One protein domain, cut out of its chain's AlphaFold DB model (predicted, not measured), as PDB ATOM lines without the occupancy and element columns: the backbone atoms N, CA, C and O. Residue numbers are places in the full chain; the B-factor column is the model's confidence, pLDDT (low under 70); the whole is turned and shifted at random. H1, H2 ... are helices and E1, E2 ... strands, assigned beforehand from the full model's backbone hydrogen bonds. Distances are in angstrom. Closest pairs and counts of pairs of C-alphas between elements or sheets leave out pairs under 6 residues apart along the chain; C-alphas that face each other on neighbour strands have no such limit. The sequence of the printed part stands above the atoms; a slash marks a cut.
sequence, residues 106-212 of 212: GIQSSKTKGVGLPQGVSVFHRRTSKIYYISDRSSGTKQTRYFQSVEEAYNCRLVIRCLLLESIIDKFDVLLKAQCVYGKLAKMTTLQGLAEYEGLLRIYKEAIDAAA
ATOM      1  N   GLY A 106     -95.414 -13.154 -36.530       86.31
ATOM      2  CA  GLY A 106     -94.482 -13.028 -35.399       86.31
ATOM      3  C   GLY A 106     -95.162 -13.124 -34.028       86.31
ATOM      4  O   GLY A 106     -96.009 -13.991 -33.815       86.31
ATOM      5  N   ILE A 107     -94.784 -12.258 -33.079       84.50
ATOM      6  CA  ILE A 107     -95.249 -12.314 -31.680       84.50
ATOM      7  C   ILE A 107     -96.084 -11.112 -31.241       84.50
ATOM      8  O   ILE A 107     -95.830  -9.953 -31.592       84.50
ATOM      9  N   GLN A 108     -97.038 -11.399 -30.364       82.69
ATOM     10  CA  GLN A 108     -97.944 -10.430 -29.784       82.69
ATOM     11  C   GLN A 108     -97.243  -9.517 -28.774       82.69
ATOM     12  O   GLN A 108     -96.680  -9.961 -27.776       82.69
ATOM     13  N   SER A 109     -97.347  -8.207 -29.001       76.44
ATOM     14  CA  SER A 109     -96.920  -7.163 -28.056       76.44
ATOM     15  C   SER A 109     -98.036  -6.701 -27.110       76.44
ATOM     16  O   SER A 109     -97.801  -5.928 -26.184       76.44
ATOM     17  N   SER A 110     -99.277  -7.136 -27.340       75.62
ATOM     18  CA  SER A 110    -100.441  -6.666 -26.589       75.62
ATOM     19  C   SER A 110    -100.539  -7.324 -25.212       75.62
ATOM     20  O   SER A 110    -100.761  -8.530 -25.103       75.62
ATOM     21  N   LYS A 111    -100.490  -6.501 -24.156       67.75
ATOM     22  CA  LYS A 111    -100.701  -6.938 -22.763       67.75
ATOM     23  C   LYS A 111    -102.056  -7.601 -22.530       67.75
ATOM     24  O   LYS A 111    -102.142  -8.547 -21.760       67.75
ATOM     25  N   THR A 112    -103.102  -7.129 -23.205       65.75
ATOM     26  CA  THR A 112    -104.474  -7.620 -23.010       65.75
ATOM     27  C   THR A 112    -104.766  -8.926 -23.741       65.75
ATOM     28  O   THR A 112    -105.704  -9.622 -23.368       65.75
ATOM     29  N   LYS A 113    -103.986  -9.267 -24.772       68.25
ATOM     30  CA  LYS A 113    -104.184 -10.486 -25.571       68.25
ATOM     31  C   LYS A 113    -103.177 -11.602 -25.243       68.25
ATOM     32  O   LYS A 113    -103.488 -12.770 -25.465       68.25
ATOM     33  N   GLY A 114    -102.053 -11.243 -24.619       75.06
ATOM     34  CA  GLY A 114    -101.018 -12.155 -24.133       75.06
ATOM     35  C   GLY A 114     -99.660 -11.809 -24.735       75.06
ATOM     36  O   GLY A 114     -99.361 -12.201 -25.858       75.06
ATOM     37  N   VAL A 115     -98.831 -11.069 -23.991       80.25
ATOM     38  CA  VAL A 115     -97.470 -10.723 -24.442       80.25
ATOM     39  C   VAL A 115     -96.665 -12.000 -24.670       80.25
ATOM     40  O   VAL A 115     -96.687 -12.897 -23.830       80.25
ATOM     41  N   GLY A 116     -95.963 -12.069 -25.800       83.25
ATOM     42  CA  GLY A 116     -95.085 -13.190 -26.142       83.25
ATOM     43  C   GLY A 116     -95.797 -14.404 -26.747       83.25
ATOM     44  O   GLY A 116     -95.126 -15.330 -27.192       83.25
ATOM     45  N   LEU A 117     -97.134 -14.408 -26.826       89.88
ATOM     46  CA  LEU A 117     -97.847 -15.428 -27.596       89.88
ATOM     47  C   LEU A 117     -97.625 -15.225 -29.101       89.88
ATOM     48  O   LEU A 117     -97.429 -14.084 -29.540       89.88
ATOM     49  N   PRO A 118     -97.716 -16.295 -29.915       91.75
ATOM     50  CA  PRO A 118     -97.774 -16.143 -31.360       91.75
ATOM     51  C   PRO A 118     -98.880 -15.162 -31.745       91.75
ATOM     52  O   PRO A 118    -100.010 -15.237 -31.252       91.75
ATOM     53  N   GLN A 119     -98.553 -14.208 -32.609       90.38
ATOM     54  CA  GLN A 119     -99.475 -13.178 -33.060       90.38
ATOM     55  C   GLN A 119    -100.751 -13.840 -33.593       90.38
ATOM     56  O   GLN A 119    -100.665 -14.719 -34.434       90.38
ATOM     57  N   GLY A 120    -101.933 -13.446 -33.106       90.19
ATOM     58  CA  GLY A 120    -103.223 -14.042 -33.494       90.19
ATOM     59  C   GLY A 120    -103.699 -15.211 -32.620       90.19
ATOM     60  O   GLY A 120    -104.870 -15.578 -32.712       90.19
ATOM     61  N   VAL A 121    -102.843 -15.734 -31.739       93.00
ATOM     62  CA  VAL A 121    -103.247 -16.554 -30.589       93.00
ATOM     63  C   VAL A 121    -103.517 -15.619 -29.411       93.00
ATOM     64  O   VAL A 121    -102.865 -14.591 -29.244       93.00
ATOM     65  N   SER A 122    -104.531 -15.923 -28.612       92.69
ATOM     66  CA  SER A 122    -104.859 -15.165 -27.405       92.69
ATOM     67  C   SER A 122    -105.201 -16.107 -26.263       92.69
ATOM     68  O   SER A 122    -105.536 -17.268 -26.488       92.69
ATOM     69  N   VAL A 123    -105.095 -15.615 -25.030       90.44
ATOM     70  CA  VAL A 123    -105.342 -16.411 -23.822       90.44
ATOM     71  C   VAL A 123    -106.523 -15.870 -23.028       90.44
ATOM     72  O   VAL A 123    -106.640 -14.673 -22.768       90.44
ATOM     73  N   PHE A 124    -107.393 -16.778 -22.603       86.62
ATOM     74  CA  PHE A 124    -108.434 -16.536 -21.620       86.62
ATOM     75  C   PHE A 124    -108.037 -17.195 -20.295       86.62
ATOM     76  O   PHE A 124    -107.785 -18.402 -20.236       86.62
ATOM     77  N   HIS A 125    -107.978 -16.401 -19.228       81.69
ATOM     78  CA  HIS A 125    -107.654 -16.891 -17.891       81.69
ATOM     79  C   HIS A 125    -108.934 -17.362 -17.195       81.69
ATOM     80  O   HIS A 125    -109.813 -16.559 -16.887       81.69
ATOM     81  N   ARG A 126    -109.038 -18.669 -16.932       77.81
ATOM     82  CA  ARG A 126    -110.014 -19.223 -15.985       77.81
ATOM     83  C   ARG A 126    -109.372 -19.347 -14.608       77.81
ATOM     84  O   ARG A 126    -108.154 -19.323 -14.469       77.81
ATOM     85  N   ARG A 127    -110.208 -19.530 -13.581       74.06
ATOM     86  CA  ARG A 127    -109.782 -19.608 -12.173       74.06
ATOM     87  C   ARG A 127    -108.715 -20.683 -11.903       74.06
ATOM     88  O   ARG A 127    -107.957 -20.540 -10.955       74.06
ATOM     89  N   THR A 128    -108.667 -21.739 -12.717       74.88
ATOM     90  CA  THR A 128    -107.767 -22.896 -12.540       74.88
ATOM     91  C   THR A 128    -107.020 -23.315 -13.809       74.88
ATOM     92  O   THR A 128    -106.191 -24.216 -13.743       74.88
ATOM     93  N   SER A 129    -107.289 -22.701 -14.966       79.56
ATOM     94  CA  SER A 129    -106.661 -23.092 -16.232       79.56
ATOM     95  C   SER A 129    -106.528 -21.928 -17.209       79.56
ATOM     96  O   SER A 129    -107.249 -20.929 -17.136       79.56
ATOM     97  N   LYS A 130    -105.587 -22.062 -18.144       83.06
ATOM     98  CA  LYS A 130    -105.464 -21.181 -19.306       83.06
ATOM     99  C   LYS A 130    -106.127 -21.867 -20.489       83.06
ATOM    100  O   LYS A 130    -105.865 -23.038 -20.733       83.06
ATOM    101  N   ILE A 131    -106.972 -21.136 -21.207       90.62
ATOM    102  CA  ILE A 131    -107.528 -21.583 -22.484       90.62
ATOM    103  C   ILE A 131    -107.002 -20.652 -23.559       90.62
ATOM    104  O   ILE A 131    -107.098 -19.432 -23.427       90.62
ATOM    105  N   TYR A 132    -106.466 -21.226 -24.626       93.94
ATOM    106  CA  TYR A 132    -105.986 -20.468 -25.770       93.94
ATOM    107  C   TYR A 132    -107.062 -20.429 -26.835       93.94
ATOM    108  O   TYR A 132    -107.874 -21.343 -26.944       93.94
ATOM    109  N   TYR A 133    -107.104 -19.361 -27.613       93.94
ATOM    110  CA  TYR A 133    -108.057 -19.253 -28.699       93.94
ATOM    111  C   TYR A 133    -107.489 -18.478 -29.873       93.94
ATOM    112  O   TYR A 133    -106.597 -17.639 -29.725       93.94
ATOM    113  N   ILE A 134    -108.059 -18.748 -31.040       94.38
ATOM    114  CA  ILE A 134    -107.852 -17.955 -32.248       94.38
ATOM    115  C   ILE A 134    -109.204 -17.427 -32.707       94.38
ATOM    116  O   ILE A 134    -110.230 -18.096 -32.550       94.38
ATOM    117  N   SER A 135    -109.206 -16.231 -33.282       92.00
ATOM    118  CA  SER A 135    -110.362 -15.704 -33.997       92.00
ATOM    119  C   SER A 135    -109.963 -15.377 -35.423       92.00
ATOM    120  O   SER A 135    -109.002 -14.638 -35.639       92.00
ATOM    121  N   ASP A 136    -110.736 -15.864 -36.381       88.06
ATOM    122  CA  ASP A 136    -110.558 -15.559 -37.795       88.06
ATOM    123  C   ASP A 136    -111.883 -15.082 -38.409       88.06
ATOM    124  O   ASP A 136    -112.953 -15.202 -37.805       88.06
ATOM    125  N   ARG A 137    -111.788 -14.450 -39.579       85.38
ATOM    126  CA  ARG A 137    -112.935 -13.995 -40.376       85.38
ATOM    127  C   ARG A 137    -112.838 -14.491 -41.819       85.38
ATOM    128  O   ARG A 137    -113.409 -13.859 -42.704       85.38
ATOM    129  N   SER A 138    -112.093 -15.570 -42.078       76.06
ATOM    130  CA  SER A 138    -111.864 -16.030 -43.455       76.06
ATOM    131  C   SER A 138    -113.167 -16.468 -44.135       76.06
ATOM    132  O   SER A 138    -113.315 -16.287 -45.336       76.06
ATOM    133  N   SER A 139    -114.160 -16.930 -43.366       73.62
ATOM    134  CA  SER A 139    -115.498 -17.287 -43.859       73.62
ATOM    135  C   SER A 139    -116.492 -16.115 -43.938       73.62
ATOM    136  O   SER A 139    -117.697 -16.345 -43.997       73.62
ATOM    137  N   GLY A 140    -116.046 -14.859 -43.818       79.38
ATOM    138  CA  GLY A 140    -116.915 -13.669 -43.752       79.38
ATOM    139  C   GLY A 140    -117.620 -13.460 -42.399       79.38
ATOM    140  O   GLY A 140    -117.976 -12.339 -42.039       79.38
ATOM    141  N   THR A 141    -117.744 -14.510 -41.589       85.94
ATOM    142  CA  THR A 141    -118.218 -14.474 -40.201       85.94
ATOM    143  C   THR A 141    -117.064 -14.696 -39.229       85.94
ATOM    144  O   THR A 141    -116.096 -15.389 -39.534       85.94
ATOM    145  N   LYS A 142    -117.136 -14.087 -38.037       90.31
ATOM    146  CA  LYS A 142    -116.108 -14.294 -37.009       90.31
ATOM    147  C   LYS A 142    -116.270 -15.691 -36.414       90.31
ATOM    148  O   LYS A 142    -117.224 -15.924 -35.677       90.31
ATOM    149  N   GLN A 143    -115.304 -16.568 -36.653       91.69
ATOM    150  CA  GLN A 143    -115.211 -17.860 -35.978       91.69
ATOM    151  C   GLN A 143    -114.179 -17.780 -34.857       91.69
ATOM    152  O   GLN A 143    -113.167 -17.090 -34.973       91.69
ATOM    153  N   THR A 144    -114.455 -18.428 -33.724       94.50
ATOM    154  CA  THR A 144    -113.518 -18.513 -32.595       94.50
ATOM    155  C   THR A 144    -113.387 -19.963 -32.165       94.50
ATOM    156  O   THR A 144    -114.394 -20.614 -31.898       94.50
ATOM    157  N   ARG A 145    -112.149 -20.459 -32.113       94.94
ATOM    158  CA  ARG A 145    -111.816 -21.833 -31.714       94.94
ATOM    159  C   ARG A 145    -110.947 -21.791 -30.465       94.94
ATOM    160  O   ARG A 145    -110.100 -20.906 -30.363       94.94
ATOM    161  N   TYR A 146    -111.175 -22.722 -29.545       94.75
ATOM    162  CA  TYR A 146    -110.510 -22.793 -28.243       94.75
ATOM    163  C   TYR A 146    -109.668 -24.066 -28.140       94.75
ATOM    164  O   TYR A 146    -110.064 -25.105 -28.661       94.75
ATOM    165  N   PHE A 147    -108.540 -23.978 -27.441       95.44
ATOM    166  CA  PHE A 147    -107.507 -25.009 -27.353       95.44
ATOM    167  C   PHE A 147    -106.931 -25.077 -25.939       95.44
ATOM    168  O   PHE A 147    -106.972 -24.089 -25.193       95.44
ATOM    169  N   GLN A 148    -106.382 -26.236 -25.577       93.38
ATOM    170  CA  GLN A 148    -105.774 -26.437 -24.258       93.38
ATOM    171  C   GLN A 148    -104.302 -26.013 -24.236       93.38
ATOM    172  O   GLN A 148    -103.779 -25.668 -23.176       93.38
ATOM    173  N   SER A 149    -103.642 -25.965 -25.398       94.31
ATOM    174  CA  SER A 149    -102.249 -25.531 -25.521       94.31
ATOM    175  C   SER A 149    -102.066 -24.373 -26.509       94.31
ATOM    176  O   SER A 149    -102.877 -24.142 -27.410       94.31
ATOM    177  N   VAL A 150    -100.972 -23.623 -26.327       94.00
ATOM    178  CA  VAL A 150    -100.541 -22.581 -27.278       94.00
ATOM    179  C   VAL A 150    -100.209 -23.206 -28.628       94.00
ATOM    180  O   VAL A 150    -100.529 -22.626 -29.660       94.00
ATOM    181  N   GLU A 151     -99.583 -24.383 -28.615       95.06
ATOM    182  CA  GLU A 151     -99.140 -25.101 -29.807       95.06
ATOM    183  C   GLU A 151    -100.319 -25.525 -30.688       95.06
ATOM    184  O   GLU A 151    -100.318 -25.249 -31.883       95.06
ATOM    185  N   GLU A 152    -101.374 -26.099 -30.102       95.81
ATOM    186  CA  GLU A 152    -102.598 -26.457 -30.832       95.81
ATOM    187  C   GLU A 152    -103.252 -25.228 -31.474       95.81
ATOM    188  O   GLU A 152    -103.612 -25.244 -32.656       95.81
ATOM    189  N   ALA A 153    -103.368 -24.136 -30.709       96.00
ATOM    190  CA  ALA A 153    -103.919 -22.883 -31.208       96.00
ATOM    191  C   ALA A 153    -103.069 -22.309 -32.351       96.00
ATOM    192  O   ALA A 153    -103.608 -21.831 -33.353       96.00
ATOM    193  N   TYR A 154    -101.745 -22.372 -32.211       95.81
ATOM    194  CA  TYR A 154    -100.801 -21.881 -33.200       95.81
ATOM    195  C   TYR A 154    -100.834 -22.704 -34.491       95.81
ATOM    196  O   TYR A 154    -100.974 -22.132 -35.570       95.81
ATOM    197  N   ASN A 155    -100.822 -24.031 -34.391       95.88
ATOM    198  CA  ASN A 155    -100.906 -24.926 -35.543       95.88
ATOM    199  C   ASN A 155    -102.225 -24.734 -36.305       95.88
ATOM    200  O   ASN A 155    -102.219 -24.606 -37.530       95.88
ATOM    201  N   CYS A 156    -103.357 -24.614 -35.598       95.81
ATOM    202  CA  CYS A 156    -104.640 -24.308 -36.238       95.81
ATOM    203  C   CYS A 156    -104.610 -22.950 -36.960       95.81
ATOM    204  O   CYS A 156    -105.117 -22.815 -38.076       95.81
ATOM    205  N   ARG A 157    -103.973 -21.940 -36.355       94.81
ATOM    206  CA  ARG A 157    -103.770 -20.639 -36.992       94.81
ATOM    207  C   ARG A 157    -102.909 -20.737 -38.252       94.81
ATOM    208  O   ARG A 157    -103.266 -20.097 -39.240       94.81
ATOM    209  N   LEU A 158    -101.802 -21.476 -38.218       95.25
ATOM    210  CA  LEU A 158    -100.912 -21.633 -39.368       95.25
ATOM    211  C   LEU A 158    -101.666 -22.216 -40.563       95.25
ATOM    212  O   LEU A 158    -101.595 -21.640 -41.642       95.25
ATOM    213  N   VAL A 159    -102.486 -23.251 -40.351       95.06
ATOM    214  CA  VAL A 159    -103.330 -23.839 -41.409       95.06
ATOM    215  C   VAL A 159    -104.220 -22.784 -42.068       95.06
ATOM    216  O   VAL A 159    -104.223 -22.646 -43.289       95.06
ATOM    217  N   ILE A 160    -104.939 -21.986 -41.274       94.00
ATOM    218  CA  ILE A 160    -105.832 -20.939 -41.802       94.00
ATOM    219  C   ILE A 160    -105.043 -19.876 -42.573       94.00
ATOM    220  O   ILE A 160    -105.509 -19.369 -43.593       94.00
ATOM    221  N   ARG A 161    -103.855 -19.512 -42.085       93.88
ATOM    222  CA  ARG A 161    -103.002 -18.516 -42.740       93.88
ATOM    223  C   ARG A 161    -102.396 -19.028 -44.036       93.88
ATOM    224  O   ARG A 161    -102.325 -18.236 -44.963       93.88
ATOM    225  N   CYS A 162    -101.990 -20.291 -44.111       95.19
ATOM    226  CA  CYS A 162    -101.503 -20.899 -45.347       95.19
ATOM    227  C   CYS A 162    -102.573 -20.818 -46.440       95.19
ATOM    228  O   CYS A 162    -102.307 -20.251 -47.493       95.19
ATOM    229  N   LEU A 163    -103.812 -21.226 -46.136       93.88
ATOM    230  CA  LEU A 163    -104.939 -21.131 -47.074       93.88
ATOM    231  C   LEU A 163    -105.239 -19.683 -47.495       93.88
ATOM    232  O   LEU A 163    -105.515 -19.399 -48.659       93.88
ATOM    233  N   LEU A 164    -105.174 -18.743 -46.547       93.88
ATOM    234  CA  LEU A 164    -105.333 -17.321 -46.855       93.88
ATOM    235  C   LEU A 164    -104.206 -16.817 -47.765       93.88
ATOM    236  O   LEU A 164    -104.466 -16.070 -48.701       93.88
ATOM    237  N   LEU A 165    -102.961 -17.207 -47.492       95.25
ATOM    238  CA  LEU A 165    -101.813 -16.791 -48.283       95.25
ATOM    239  C   LEU A 165    -101.879 -17.353 -49.703       95.25
ATOM    240  O   LEU A 165    -101.612 -16.611 -50.639       95.25
ATOM    241  N   GLU A 166    -102.268 -18.616 -49.867       95.12
ATOM    242  CA  GLU A 166    -102.523 -19.223 -51.178       95.12
ATOM    243  C   GLU A 166    -103.560 -18.407 -51.957       95.12
ATOM    244  O   GLU A 166    -103.279 -17.956 -53.063       95.12
ATOM    245  N   SER A 167    -104.695 -18.074 -51.331       94.62
ATOM    246  CA  SER A 167    -105.722 -17.236 -51.960       94.62
ATOM    247  C   SER A 167    -105.215 -15.835 -52.342       94.62
ATOM    248  O   SER A 167    -105.561 -15.322 -53.408       94.62
ATOM    249  N   ILE A 168    -104.379 -15.212 -51.503       95.44
ATOM    250  CA  ILE A 168    -103.748 -13.917 -51.804       95.44
ATOM    251  C   ILE A 168    -102.778 -14.052 -52.983       95.44
ATOM    252  O   ILE A 168    -102.773 -13.195 -53.867       95.44
ATOM    253  N   ILE A 169    -101.955 -15.102 -53.002       95.81
ATOM    254  CA  ILE A 169    -100.997 -15.354 -54.081       95.81
ATOM    255  C   ILE A 169    -101.737 -15.550 -55.398       95.81
ATOM    256  O   ILE A 169    -101.369 -14.901 -56.372       95.81
ATOM    257  N   ASP A 170    -102.792 -16.363 -55.419       95.81
ATOM    258  CA  ASP A 170    -103.587 -16.620 -56.621       95.81
ATOM    259  C   ASP A 170    -104.247 -15.341 -57.147       95.81
ATOM    260  O   ASP A 170    -104.241 -15.067 -58.345       95.81
ATOM    261  N   LYS A 171    -104.772 -14.508 -56.245       96.25
ATOM    262  CA  LYS A 171    -105.428 -13.240 -56.592       96.25
ATOM    263  C   LYS A 171    -104.465 -12.185 -57.147       96.25
ATOM    264  O   LYS A 171    -104.884 -11.317 -57.912       96.25
ATOM    265  N   PHE A 172    -103.201 -12.208 -56.729       96.50
ATOM    266  CA  PHE A 172    -102.219 -11.167 -57.042       96.50
ATOM    267  C   PHE A 172    -100.983 -11.699 -57.779       96.50
ATOM    268  O   PHE A 172     -99.945 -11.037 -57.787       96.50
ATOM    269  N   ASP A 173    -101.067 -12.869 -58.411       95.62
ATOM    270  CA  ASP A 173     -99.906 -13.585 -58.943       95.62
ATOM    271  C   ASP A 173     -99.091 -12.745 -59.948       95.62
ATOM    272  O   ASP A 173     -97.862 -12.689 -59.848       95.62
ATOM    273  N   VAL A 174     -99.764 -12.025 -60.851       96.56
ATOM    274  CA  VAL A 174     -99.161 -11.130 -61.846       96.56
ATOM    275  C   VAL A 174     -98.393  -9.995 -61.162       96.56
ATOM    276  O   VAL A 174     -97.217  -9.786 -61.465       96.56
ATOM    277  N   LEU A 175     -99.001  -9.313 -60.182       96.69
ATOM    278  CA  LEU A 175     -98.344  -8.257 -59.396       96.69
ATOM    279  C   LEU A 175     -97.124  -8.778 -58.635       96.69
ATOM    280  O   LEU A 175     -96.085  -8.115 -58.586       96.69
ATOM    281  N   LEU A 176     -97.235  -9.962 -58.031       95.25
ATOM    282  CA  LEU A 176     -96.166 -10.551 -57.226       95.25
ATOM    283  C   LEU A 176     -94.984 -11.004 -58.089       95.25
ATOM    284  O   LEU A 176     -93.828 -10.865 -57.671       95.25
ATOM    285  N   LYS A 177     -95.253 -11.528 -59.289       95.06
ATOM    286  CA  LYS A 177     -94.227 -11.887 -60.278       95.06
ATOM    287  C   LYS A 177     -93.525 -10.640 -60.816       95.06
ATOM    288  O   LYS A 177     -92.295 -10.610 -60.817       95.06
ATOM    289  N   ALA A 178     -94.279  -9.598 -61.170       95.06
ATOM    290  CA  ALA A 178     -93.737  -8.337 -61.685       95.06
ATOM    291  C   ALA A 178     -92.779  -7.643 -60.701       95.06
ATOM    292  O   ALA A 178     -91.813  -7.010 -61.111       95.06
ATOM    293  N   GLN A 179     -93.011  -7.806 -59.396       94.44
ATOM    294  CA  GLN A 179     -92.158  -7.239 -58.346       94.44
ATOM    295  C   GLN A 179     -91.103  -8.212 -57.798       94.44
ATOM    296  O   GLN A 179     -90.417  -7.886 -56.824       94.44
ATOM    297  N   CYS A 180     -90.973  -9.397 -58.408       92.56
ATOM    298  CA  CYS A 180     -90.043 -10.465 -58.028       92.56
ATOM    299  C   CYS A 180     -90.190 -10.946 -56.570       92.56
ATOM    300  O   CYS A 180     -89.213 -11.341 -55.938       92.56
ATOM    301  N   VAL A 181     -91.410 -10.928 -56.026       91.88
ATOM    302  CA  VAL A 181     -91.693 -11.358 -54.640       91.88
ATOM    303  C   VAL A 181     -92.472 -12.672 -54.547       91.88
ATOM    304  O   VAL A 181     -92.531 -13.266 -53.471       91.88
ATOM    305  N   TYR A 182     -93.002 -13.173 -55.667       93.00
ATOM    306  CA  TYR A 182     -93.779 -14.420 -55.729       93.00
ATOM    307  C   TYR A 182     -93.061 -15.602 -55.062       93.00
ATOM    308  O   TYR A 182     -93.607 -16.235 -54.163       93.00
ATOM    309  N   GLY A 183     -91.809 -15.871 -55.444       90.19
ATOM    310  CA  GLY A 183     -91.067 -17.034 -54.943       90.19
ATOM    311  C   GLY A 183     -90.809 -17.001 -53.434       90.19
ATOM    312  O   GLY A 183     -90.689 -18.055 -52.812       90.19
ATOM    313  N   LYS A 184     -90.753 -15.810 -52.823       88.75
ATOM    314  CA  LYS A 184     -90.601 -15.674 -51.370       88.75
ATOM    315  C   LYS A 184     -91.896 -16.037 -50.644       88.75
ATOM    316  O   LYS A 184     -91.837 -16.763 -49.660       88.75
ATOM    317  N   LEU A 185     -93.046 -15.603 -51.163       91.81
ATOM    318  CA  LEU A 185     -94.359 -15.951 -50.608       91.81
ATOM    319  C   LEU A 185     -94.721 -17.418 -50.844       91.81
ATOM    320  O   LEU A 185     -95.234 -18.063 -49.940       91.81
ATOM    321  N   ALA A 186     -94.390 -17.969 -52.013       91.88
ATOM    322  CA  ALA A 186     -94.647 -19.373 -52.331       91.88
ATOM    323  C   ALA A 186     -93.938 -20.337 -51.363       91.88
ATOM    324  O   ALA A 186     -94.447 -21.410 -51.073       91.88
ATOM    325  N   LYS A 187     -92.785 -19.956 -50.797       91.56
ATOM    326  CA  LYS A 187     -92.125 -20.751 -49.744       91.56
ATOM    327  C   LYS A 187     -92.899 -20.739 -48.421       91.56
ATOM    328  O   LYS A 187     -92.805 -21.691 -47.654       91.56
ATOM    329  N   MET A 188     -93.670 -19.682 -48.164       93.00
ATOM    330  CA  MET A 188     -94.451 -19.487 -46.940       93.00
ATOM    331  C   MET A 188     -95.852 -20.117 -47.006       93.00
ATOM    332  O   MET A 188     -96.587 -20.027 -46.030       93.00
ATOM    333  N   THR A 189     -96.263 -20.740 -48.116       92.94
ATOM    334  CA  THR A 189     -97.582 -21.405 -48.194       92.94
ATOM    335  C   THR A 189     -97.611 -22.740 -47.457       92.94
ATOM    336  O   THR A 189     -98.679 -23.224 -47.101       92.94
ATOM    337  N   THR A 190     -96.451 -23.319 -47.141       94.81
ATOM    338  CA  THR A 190     -96.367 -24.524 -46.307       94.81
ATOM    339  C   THR A 190     -96.409 -24.174 -44.819       94.81
ATOM    340  O   THR A 190     -95.918 -23.121 -44.409       94.81
ATOM    341  N   LEU A 191     -96.935 -25.084 -43.988       94.75
ATOM    342  CA  LEU A 191     -96.948 -24.908 -42.528       94.75
ATOM    343  C   LEU A 191     -95.540 -24.668 -41.977       94.75
ATOM    344  O   LEU A 191     -95.342 -23.762 -41.171       94.75
ATOM    345  N   GLN A 192     -94.570 -25.453 -42.448       95.19
ATOM    346  CA  GLN A 192     -93.176 -25.318 -42.048       95.19
ATOM    347  C   GLN A 192     -92.609 -23.958 -42.472       95.19
ATOM    348  O   GLN A 192     -92.075 -23.239 -41.635       95.19
ATOM    349  N   GLY A 193     -92.774 -23.567 -43.738       94.62
ATOM    350  CA  GLY A 193     -92.233 -22.305 -44.240       94.62
ATOM    351  C   GLY A 193     -92.841 -21.074 -43.565       94.62
ATOM    352  O   GLY A 193     -92.130 -20.107 -43.285       94.62
ATOM    353  N   LEU A 194     -94.141 -21.102 -43.247       94.56
ATOM    354  CA  LEU A 194     -94.777 -20.014 -42.504       94.56
ATOM    355  C   LEU A 194     -94.316 -19.965 -41.042       94.56
ATOM    356  O   LEU A 194     -94.051 -18.879 -40.526       94.56
ATOM    357  N   ALA A 195     -94.184 -21.122 -40.387       94.50
ATOM    358  CA  ALA A 195     -93.670 -21.206 -39.021       94.50
ATOM    359  C   ALA A 195     -92.218 -20.710 -38.926       94.50
ATOM    360  O   ALA A 195     -91.883 -19.959 -38.011       94.50
ATOM    361  N   GLU A 196     -91.366 -21.076 -39.888       93.81
ATOM    362  CA  GLU A 196     -89.986 -20.590 -39.992       93.81
ATOM    363  C   GLU A 196     -89.945 -19.066 -40.156       93.81
ATOM    364  O   GLU A 196     -89.207 -18.384 -39.443       93.81
ATOM    365  N   TYR A 197     -90.780 -18.511 -41.040       92.12
ATOM    366  CA  TYR A 197     -90.889 -17.065 -41.227       92.12
ATOM    367  C   TYR A 197     -91.322 -16.336 -39.943       92.12
ATOM    368  O   TYR A 197     -90.682 -15.368 -39.531       92.12
ATOM    369  N   GLU A 198     -92.380 -16.806 -39.275       92.19
ATOM    370  CA  GLU A 198     -92.857 -16.203 -38.026       92.19
ATOM    371  C   GLU A 198     -91.853 -16.370 -36.872       92.19
ATOM    372  O   GLU A 198     -91.709 -15.466 -36.043       92.19
ATOM    373  N   GLY A 199     -91.116 -17.483 -36.847       91.12
ATOM    374  CA  GLY A 199     -90.019 -17.727 -35.914       91.12
ATOM    375  C   GLY A 199     -88.847 -16.766 -36.114       91.12
ATOM    376  O   GLY A 199     -88.348 -16.208 -35.136       91.12
ATOM    377  N   LEU A 200     -88.451 -16.500 -37.362       90.00
ATOM    378  CA  LEU A 200     -87.419 -15.508 -37.679       90.00
ATOM    379  C   LEU A 200     -87.827 -14.109 -37.212       90.00
ATOM    380  O   LEU A 200     -87.038 -13.432 -36.556       90.00
ATOM    381  N   LEU A 201     -89.069 -13.690 -37.477       88.12
ATOM    382  CA  LEU A 201     -89.581 -12.396 -37.008       88.12
ATOM    383  C   LEU A 201     -89.540 -12.265 -35.481       88.12
ATOM    384  O   LEU A 201     -89.259 -11.185 -34.962       88.12
ATOM    385  N   ARG A 202     -89.809 -13.358 -34.753       86.81
ATOM    386  CA  ARG A 202     -89.676 -13.382 -33.292       86.81
ATOM    387  C   ARG A 202     -88.231 -13.121 -32.865       86.81
ATOM    388  O   ARG A 202     -88.013 -12.233 -32.050       86.81
ATOM    389  N   ILE A 203     -87.275 -13.842 -33.450       87.56
ATOM    390  CA  ILE A 203     -85.845 -13.711 -33.130       87.56
ATOM    391  C   ILE A 203     -85.355 -12.285 -33.405       87.56
ATOM    392  O   ILE A 203     -84.692 -11.690 -32.559       87.56
ATOM    393  N   TYR A 204     -85.715 -11.703 -34.554       83.88
ATOM    394  CA  TYR A 204     -85.334 -10.324 -34.880       83.88
ATOM    395  C   TYR A 204     -85.883  -9.319 -33.872       83.88
ATOM    396  O   TYR A 204     -85.167  -8.418 -33.443       83.88
ATOM    397  N   LYS A 205     -87.143  -9.481 -33.466       81.19
ATOM    398  CA  LYS A 205     -87.758  -8.593 -32.482       81.19
ATOM    399  C   LYS A 205     -87.091  -8.697 -31.113       81.19
ATOM    400  O   LYS A 205     -86.797  -7.670 -30.516       81.19
ATOM    401  N   GLU A 206     -86.810  -9.913 -30.653       84.12
ATOM    402  CA  GLU A 206     -86.077 -10.149 -29.403       84.12
ATOM    403  C   GLU A 206     -84.672  -9.525 -29.446       84.12
ATOM    404  O   GLU A 206     -84.242  -8.920 -28.468       84.12
ATOM    405  N   ALA A 207     -83.981  -9.604 -30.589       83.31
ATOM    406  CA  ALA A 207     -82.669  -8.984 -30.772       83.31
ATOM    407  C   ALA A 207     -82.724  -7.446 -30.741       83.31
ATOM    408  O   ALA A 207     -81.850  -6.819 -30.145       83.31
ATOM    409  N   ILE A 208     -83.747  -6.836 -31.352       79.31
ATOM    410  CA  ILE A 208     -83.959  -5.380 -31.313       79.31
ATOM    411  C   ILE A 208     -84.278  -4.923 -29.886       79.31
ATOM    412  O   ILE A 208     -83.678  -3.960 -29.414       79.31
ATOM    413  N   ASP A 209     -85.179  -5.623 -29.193       80.19
ATOM    414  CA  ASP A 209     -85.568  -5.294 -27.817       80.19
ATOM    415  C   ASP A 209     -84.383  -5.436 -26.839       80.19
ATOM    416  O   ASP A 209     -84.301  -4.691 -25.868       80.19
ATOM    417  N   ALA A 210     -83.444  -6.355 -27.098       80.69
ATOM    418  CA  ALA A 210     -82.223  -6.514 -26.301       80.69
ATOM    419  C   ALA A 210     -81.158  -5.428 -26.557       80.69
ATOM    420  O   ALA A 210     -80.254  -5.262 -25.740       80.69
ATOM    421  N   ALA A 211     -81.232  -4.724 -27.690       76.62
ATOM    422  CA  ALA A 211     -80.278  -3.686 -28.083       76.62
ATOM    423  C   ALA A 211     -80.730  -2.253 -27.726       76.62
ATOM    424  O   ALA A 211     -79.952  -1.315 -27.922       76.62
ATOM    425  N   ALA A 212     -81.969  -2.084 -27.251       67.75
ATOM    426  CA  ALA A 212     -82.598  -0.807 -26.901       67.75
ATOM    427  C   ALA A 212     -82.496  -0.491 -25.399       67.75
ATOM    428  O   ALA A 212     -82.347   0.711 -25.079       67.75
TER     429      ALA A 212
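What this domain is: This is residues 106 to 212 of the 212 residues of an uncharacterized protein of Vibrio ichthyoenteri ATCC 700023 (UniProt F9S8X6). What is seen first? A small three-stranded sheet packs on residues 150 to 161 of a long helix, H1, which runs on past it; short H2 and H3 turn the chain back at H1's far end, and long H4 starts beside H1's middle and leaves it like the stem of a T, with residues 207 to 212 sticking out. What makes it up? The printed part has 107 residues, with E1, E2, E3, H1, H2, H3, H4 along the chain; the sheet, order E1 - E2 - E3, is antiparallel and the class is mixed. How compact is it? It is only just loose, close to compact, with a radius of gyration of the C-alphas of 15.8 A, and flat, spanning 53 by 41 by 21 A.

How they stand to each other: How do the strands pair? E1, residues 121 to 125, E2, 130 to 136, and E3, 143 to 147, form a meander, each strand the antiparallel neighbour of the one before, in two hairpins. N 122 and O 133, 2.9 A apart, and N 147 and O 132, 2.8 A, are within hydrogen-bond range. What is on the sheet? H1, residues 150 to 171, is on one face, making two layers, at a height over the sheet of 9.6 A, along E2 at 5 degrees on the local plane; their closest C-alphas, of Tyr 132 and Val 150, are 6.0 A apart. How do the other helices stand? H3, residues 182 to 187, touches H1 at its residues 165 to 169, at a shallow tilt of 26 degrees, opposite ways, the C-alphas of Ile 169 and Tyr 182 being closest at 7.5 A. H4, residues 191 to 211, touches H1 with residues 191 to 195 alone, only just about perpendicular at 71 degrees, the C-alphas of Leu 158 and Leu 191 being closest at 6.0 A. H2, residues 173 to 178, is close to but not clearly touching H1, at 7.5 A between the closest C-alphas, of Ile 169 and Leu 176; in H1, H2, H3 and H4 every O i to N i+4 pair is within hydrogen-bond range.

Where its parts are: Where does the first element begin? E1 begins at C-alpha 121 (-103.247, -16.554, -30.589), after residues 106 to 120 with no named element. Which elements are long? E2 measures 20.0 A, H1 31.2 A and H4 30.6 A, H4 ending at C-alpha 211 (-80.278, -3.686, -28.083).

The domain as a whole: How far does it reach? The C-alphas farthest apart, of Arg 127 and Ala 178, are 53.3 A apart. Is it unbroken and sure? The printed part has no cut and no long link; pLDDT is under 70 at residues 111 to 113 and 212.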